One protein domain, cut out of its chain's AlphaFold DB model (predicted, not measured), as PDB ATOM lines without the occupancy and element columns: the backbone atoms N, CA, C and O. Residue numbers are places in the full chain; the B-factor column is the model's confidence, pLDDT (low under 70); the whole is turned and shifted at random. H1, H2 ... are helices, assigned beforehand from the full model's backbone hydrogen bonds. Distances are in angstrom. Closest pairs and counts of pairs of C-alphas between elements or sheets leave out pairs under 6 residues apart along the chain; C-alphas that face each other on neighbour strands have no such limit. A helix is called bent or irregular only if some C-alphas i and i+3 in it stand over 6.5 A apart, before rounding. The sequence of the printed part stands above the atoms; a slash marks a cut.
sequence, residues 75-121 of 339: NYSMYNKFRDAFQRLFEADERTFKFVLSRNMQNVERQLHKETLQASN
ATOM      1  N   ASN A  75     -38.719  32.278   6.844       86.62
ATOM      2  CA  ASN A  75     -39.677  33.249   7.389       86.62
ATOM      3  C   ASN A  75     -39.424  34.675   6.861       86.62
ATOM      4  O   ASN A  75     -38.303  35.180   6.936       86.62
ATOM      5  N   TYR A  76     -40.494  35.357   6.434       85.69
ATOM      6  CA  TYR A  76     -40.458  36.683   5.792       85.69
ATOM      7  C   TYR A  76     -39.622  37.729   6.561       85.69
ATOM      8  O   TYR A  76     -38.935  38.560   5.973       85.69
ATOM      9  N   SER A  77     -39.620  37.646   7.896       87.19
ATOM     10  CA  SER A  77     -38.826  38.513   8.780       87.19
ATOM     11  C   SER A  77     -37.308  38.308   8.645       87.19
ATOM     12  O   SER A  77     -36.546  39.275   8.657       87.19
ATOM     13  N   MET A  78     -36.848  37.062   8.486       82.31
ATOM     14  CA  MET A  78     -35.426  36.753   8.291       82.31
ATOM     15  C   MET A  78     -34.976  37.114   6.872       82.31
ATOM     16  O   MET A  78     -33.879  37.645   6.695       82.31
ATOM     17  N   TYR A  79     -35.855  36.911   5.887       86.69
ATOM     18  CA  TYR A  79     -35.597  37.254   4.492       86.69
ATOM     19  C   TYR A  79     -35.335  38.755   4.290       86.69
ATOM     20  O   TYR A  79     -34.344  39.113   3.662       86.69
ATOM     21  N   ASN A  80     -36.138  39.647   4.883       87.81
ATOM     22  CA  ASN A  80     -35.924  41.093   4.727       87.81
ATOM     23  C   ASN A  80     -34.589  41.563   5.331       87.81
ATOM     24  O   ASN A  80     -33.865  42.325   4.696       87.81
ATOM     25  N   LYS A  81     -34.209  41.047   6.512       89.38
ATOM     26  CA  LYS A  81     -32.901  41.354   7.125       89.38
ATOM     27  C   LYS A  81     -31.740  40.873   6.259       89.38
ATOM     28  O   LYS A  81     -30.739  41.574   6.132       89.38
ATOM     29  N   PHE A  82     -31.880  39.685   5.671       87.06
ATOM     30  CA  PHE A  82     -30.913  39.166   4.713       87.06
ATOM     31  C   PHE A  82     -30.828  40.063   3.476       87.06
ATOM     32  O   PHE A  82     -29.728  40.454   3.103       87.06
ATOM     33  N   ARG A  83     -31.966  40.444   2.885       88.25
ATOM     34  CA  ARG A  83     -32.029  41.289   1.688       88.25
ATOM     35  C   ARG A  83     -31.351  42.643   1.902       88.25
ATOM     36  O   ARG A  83     -30.557  43.059   1.066       88.25
ATOM     37  N   ASP A  84     -31.602  43.291   3.038       89.88
ATOM     38  CA  ASP A  84     -30.999  44.588   3.367       89.88
ATOM     39  C   ASP A  84     -29.482  44.475   3.588       89.88
ATOM     40  O   ASP A  84     -28.711  45.304   3.102       89.88
ATOM     41  N   ALA A  85     -29.031  43.432   4.297       87.81
ATOM     42  CA  ALA A  85     -27.605  43.167   4.485       87.81
ATOM     43  C   ALA A  85     -26.909  42.834   3.156       87.81
ATOM     44  O   ALA A  85     -25.808  43.313   2.894       87.81
ATOM     45  N   PHE A  86     -27.575  42.054   2.305       86.50
ATOM     46  CA  PHE A  86     -27.100  41.683   0.980       86.50
ATOM     47  C   PHE A  86     -26.916  42.919   0.094       86.50
ATOM     48  O   PHE A  86     -25.842  43.121  -0.469       86.50
ATOM     49  N   GLN A  87     -27.925  43.789   0.033       91.94
ATOM     50  CA  GLN A  87     -27.871  45.006  -0.772       91.94
ATOM     51  C   GLN A  87     -26.781  45.974  -0.296       91.94
ATOM     52  O   GLN A  87     -26.112  46.586  -1.121       91.94
ATOM     53  N   ARG A  88     -26.537  46.071   1.020       89.62
ATOM     54  CA  ARG A  88     -25.412  46.855   1.563       89.62
ATOM     55  C   ARG A  88     -24.043  46.276   1.211       89.62
ATOM     56  O   ARG A  88     -23.094  47.037   1.084       89.62
ATOM     57  N   LEU A  89     -23.926  44.953   1.106       88.06
ATOM     58  CA  LEU A  89     -22.649  44.286   0.847       88.06
ATOM     59  C   LEU A  89     -22.262  44.314  -0.635       88.06
ATOM     60  O   LEU A  89     -21.084  44.453  -0.956       88.06
ATOM     61  N   PHE A  90     -23.243  44.146  -1.521       85.69
ATOM     62  CA  PHE A  90     -23.013  43.997  -2.960       85.69
ATOM     63  C   PHE A  90     -23.416  45.218  -3.781       85.69
ATOM     64  O   PHE A  90     -23.198  45.210  -4.989       85.69
ATOM     65  N   GLU A  91     -24.022  46.231  -3.153       93.69
ATOM     66  CA  GLU A  91     -24.543  47.435  -3.819       93.69
ATOM     67  C   GLU A  91     -25.483  47.108  -5.001       93.69
ATOM     68  O   GLU A  91     -25.671  47.898  -5.920       93.69
ATOM     69  N   ALA A  92     -26.098  45.924  -4.967       90.44
ATOM     70  CA  ALA A  92     -26.977  45.392  -5.995       90.44
ATOM     71  C   ALA A  92     -28.200  44.752  -5.336       90.44
ATOM     72  O   ALA A  92     -28.111  44.181  -4.243       90.44
ATOM     73  N   ASP A  93     -29.353  44.830  -5.995       90.19
ATOM     74  CA  ASP A  93     -30.535  44.118  -5.534       90.19
ATOM     75  C   ASP A  93     -30.376  42.604  -5.750       90.19
ATOM     76  O   ASP A  93     -29.692  42.137  -6.667       90.19
ATOM     77  N   GLU A  94     -31.033  41.814  -4.898       87.06
ATOM     78  CA  GLU A  94     -30.946  40.351  -4.940       87.06
ATOM     79  C   GLU A  94     -31.356  39.782  -6.307       87.06
ATOM     80  O   GLU A  94     -30.761  38.807  -6.770       87.06
ATOM     81  N   ARG A  95     -32.351  40.382  -6.982       88.25
ATOM     82  CA  ARG A  95     -32.833  39.878  -8.277       88.25
ATOM     83  C   ARG A  95     -31.784  40.086  -9.358       88.25
ATOM     84  O   ARG A  95     -31.489  39.132 -10.080       88.25
ATOM     85  N   THR A  96     -31.195  41.277  -9.439       91.81
ATOM     86  CA  THR A  96     -30.099  41.567 -10.372       91.81
ATOM     87  C   THR A  96     -28.900  40.681 -10.087       91.81
ATOM     88  O   THR A  96     -28.380  40.056 -11.009       91.81
ATOM     89  N   PHE A  97     -28.498  40.539  -8.821       87.75
ATOM     90  CA  PHE A  97     -27.392  39.653  -8.469       87.75
ATOM     91  C   PHE A  97     -27.664  38.208  -8.893       87.75
ATOM     92  O   PHE A  97     -26.818  37.583  -9.525       87.75
ATOM     93  N   LYS A  98     -28.856  37.680  -8.595       86.50
ATOM     94  CA  LYS A  98     -29.250  36.320  -8.976       86.50
ATOM     95  C   LYS A  98     -29.238  36.139 -10.492       86.50
ATOM     96  O   LYS A  98     -28.728  35.131 -10.969       86.50
ATOM     97  N   PHE A  99     -29.745  37.115 -11.244       89.50
ATOM     98  CA  PHE A  99     -29.730  37.096 -12.705       89.50
ATOM     99  C   PHE A  99     -28.301  37.087 -13.267       89.50
ATOM    100  O   PHE A  99     -27.966  36.237 -14.092       89.50
ATOM    101  N   VAL A 100     -27.441  37.987 -12.779       87.38
ATOM    102  CA  VAL A 100     -26.028  38.072 -13.181       87.38
ATOM    103  C   VAL A 100     -25.287  36.785 -12.827       87.38
ATOM    104  O   VAL A 100     -24.579  36.236 -13.668       87.38
ATOM    105  N   LEU A 101     -25.491  36.257 -11.618       84.00
ATOM    106  CA  LEU A 101     -24.883  35.008 -11.172       84.00
ATOM    107  C   LEU A 101     -25.315  33.830 -12.052       84.00
ATOM    108  O   LEU A 101     -24.463  33.080 -12.515       84.00
ATOM    109  N   SER A 102     -26.613  33.689 -12.334       85.50
ATOM    110  CA  SER A 102     -27.128  32.634 -13.214       85.50
ATOM    111  C   SER A 102     -26.572  32.734 -14.633       85.50
ATOM    112  O   SER A 102     -26.167  31.719 -15.198       85.50
ATOM    113  N   ARG A 103     -26.486  33.942 -15.202       88.50
ATOM    114  CA  ARG A 103     -25.889  34.155 -16.529       88.50
ATOM    115  C   ARG A 103     -24.403  33.799 -16.543       88.50
ATOM    116  O   ARG A 103     -23.936  33.148 -17.475       88.50
ATOM    117  N   ASN A 104     -23.670  34.185 -15.502       83.44
ATOM    118  CA  ASN A 104     -22.256  33.854 -15.362       83.44
ATOM    119  C   ASN A 104     -22.044  32.340 -15.219       83.44
ATOM    120  O   ASN A 104     -21.149  31.805 -15.865       83.44
ATOM    121  N   MET A 105     -22.889  31.641 -14.454       80.19
ATOM    122  CA  MET A 105     -22.839  30.177 -14.346       80.19
ATOM    123  C   MET A 105     -23.059  29.494 -15.692       80.19
ATOM    124  O   MET A 105     -22.243  28.671 -16.089       80.19
ATOM    125  N   GLN A 106     -24.089  29.898 -16.439       86.25
ATOM    126  CA  GLN A 106     -24.340  29.349 -17.774       86.25
ATOM    127  C   GLN A 106     -23.165  29.584 -18.728       86.25
ATOM    128  O   GLN A 106     -22.850  28.728 -19.551       86.25
ATOM    129  N   ASN A 107     -22.493  30.733 -18.632       84.75
ATOM    130  CA  ASN A 107     -21.302  30.997 -19.437       84.75
ATOM    131  C   ASN A 107     -20.136  30.071 -19.064       84.75
ATOM    132  O   ASN A 107     -19.461  29.575 -19.964       84.75
ATOM    133  N   VAL A 108     -19.922  29.810 -17.770       80.06
ATOM    134  CA  VAL A 108     -18.896  28.865 -17.294       80.06
ATOM    135  C   VAL A 108     -19.206  27.443 -17.763       80.06
ATOM    136  O   VAL A 108     -18.324  26.777 -18.297       80.06
ATOM    137  N   GLU A 109     -20.457  26.995 -17.647       82.62
ATOM    138  CA  GLU A 109     -20.895  25.682 -18.146       82.62
ATOM    139  C   GLU A 109     -20.669  25.549 -19.659       82.62
ATOM    140  O   GLU A 109     -20.125  24.550 -20.130       82.62
ATOM    141  N   ARG A 110     -21.012  26.583 -20.439       88.44
ATOM    142  CA  ARG A 110     -20.772  26.598 -21.892       88.44
ATOM    143  C   ARG A 110     -19.289  26.560 -22.244       88.44
ATOM    144  O   ARG A 110     -18.921  25.852 -23.178       88.44
ATOM    145  N   GLN A 111     -18.446  27.308 -21.531       83.25
ATOM    146  CA  GLN A 111     -16.995  27.264 -21.739       83.25
ATOM    147  C   GLN A 111     -16.447  25.865 -21.460       83.25
ATOM    148  O   GLN A 111     -15.704  25.330 -22.278       83.25
ATOM    149  N   LEU A 112     -16.901  25.235 -20.376       78.88
ATOM    150  CA  LEU A 112     -16.491  23.885 -20.000       78.88
ATOM    151  C   LEU A 112     -16.876  22.843 -21.067       78.88
ATOM    152  O   LEU A 112     -16.066  21.986 -21.427       78.88
ATOM    153  N   HIS A 113     -18.079  22.944 -21.637       85.19
ATOM    154  CA  HIS A 113     -18.499  22.075 -22.740       85.19
ATOM    155  C   HIS A 113     -17.736  22.344 -24.043       85.19
ATOM    156  O   HIS A 113     -17.380  21.395 -24.743       85.19
ATOM    157  N   LYS A 114     -17.444  23.611 -24.362       88.75
ATOM    158  CA  LYS A 114     -16.685  23.974 -25.568       88.75
ATOM    159  C   LYS A 114     -15.254  23.430 -25.526       88.75
ATOM    160  O   LYS A 114     -14.797  22.879 -26.522       88.75
ATOM    161  N   GLU A 115     -14.579  23.541 -24.383       77.12
ATOM    162  CA  GLU A 115     -13.231  22.989 -24.182       77.12
ATOM    163  C   GLU A 115     -13.223  21.460 -24.317       77.12
ATOM    164  O   GLU A 115     -12.342  20.897 -24.964       77.12
ATOM    165  N   THR A 116     -14.252  20.790 -23.786       77.12
ATOM    166  CA  THR A 116     -14.373  19.325 -23.864       77.12
ATOM    167  C   THR A 116     -14.471  18.831 -25.315       77.12
ATOM    168  O   THR A 116     -13.843  17.835 -25.661       77.12
ATOM    169  N   LEU A 117     -15.212  19.539 -26.177       79.50
ATOM    170  CA  LEU A 117     -15.369  19.177 -27.595       79.50
ATOM    171  C   LEU A 117     -14.130  19.496 -28.443       79.50
ATOM    172  O   LEU A 117     -13.850  18.804 -29.420       79.50
ATOM    173  N   GLN A 118     -13.378  20.544 -28.098       77.12
ATOM    174  CA  GLN A 118     -12.139  20.862 -28.812       77.12
ATOM    175  C   GLN A 118     -11.022  19.862 -28.485       77.12
ATOM    176  O   GLN A 118     -10.295  19.457 -29.392       77.12
ATOM    177  N   ALA A 119     -10.933  19.400 -27.234       70.88
ATOM    178  CA  ALA A 119      -9.947  18.399 -26.827       70.88
ATOM    179  C   ALA A 119     -10.139  17.049 -27.545       70.88
ATOM    180  O   ALA A 119      -9.160  16.434 -27.967       70.88
ATOM    181  N   SER A 120     -11.386  16.605 -27.752       72.62
ATOM    182  CA  SER A 120     -11.659  15.345 -28.459       72.62
ATOM    183  C   SER A 120     -11.279  15.391 -29.940       72.62
ATOM    184  O   SER A 120     -10.822  14.389 -30.481       72.62
ATOM    185  N   ASN A 121     -11.421  16.551 -30.588       74.62
ATOM    186  CA  ASN A 121     -11.123  16.699 -32.015       74.62
ATOM    187  C   ASN A 121      -9.623  16.892 -32.285       74.62
ATOM    188  O   ASN A 121      -9.137  16.480 -33.332       74.62
TER     189      ASN A 121
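What this domain is: This is residues 75 to 121 of the 339 residues of an uncharacterized protein of Tanacetum cinerariifolium (UniProt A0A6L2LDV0). Two helices form a lopsided L: the long helix H2 is one arm and makes most of the length, and the short helix H1 stands at a steep angle by the first end of H2. After H1 the link of residues 91 to 93 folds back, and H2 begins beside residues 83 to 87 of H1, while residues 98 to 121 of H2 stick out free. The printed part has 47 residues with two named helices, H1 then H2, and no named strand; its class is all helix. The whole is extended, with a radius of gyration of the C-alphas of 16.8 A, and spans 53 by 22 by 12 A.

How they stand to each other: H1, residues 76 to 90, and H2, residues 94 to 121, only just touch, with 3 pairs of C-alphas within 8 A. H1 touches H2 with residues 83 to 87 alone, and H2 touches H1 with residue 94 alone. Their closest C-alphas, those of Arg 83 and Glu 94, are 6.8 A apart. Their lines stand at a steep tilt of 66 degrees, and they run the same way. Their centres are 27.1 A apart. Residues 75 to 81, of which 76 to 81 belong to H1, stand free, as do residues 98 to 121 of H2. Of the O i to N i+4 pairs, 10 of 11 in H1 and 23 of 24 in H2 are within hydrogen-bond range.

Where its parts are: H1 runs from Tyr 76, C-alpha at (-40.458, 36.683, 5.792), to Phe 90, C-alpha at (-23.013, 43.997, -2.960), 20.8 A from first to last C-alpha. H2 runs from Glu 94, C-alpha at (-30.946, 40.351, -4.940), to Asn 121, C-alpha at (-11.123, 16.699, -32.015), 41.1 A from first to last C-alpha. Neither helix is bent.

The domain as a whole: The two C-alphas farthest apart, those of Ser 77 and Asn 121, are 53.9 A apart. The printed part has no cut, and the link from H1 to H2 is tight. The mean pLDDT of the printed part is 85.1, and no printed residue is under 70.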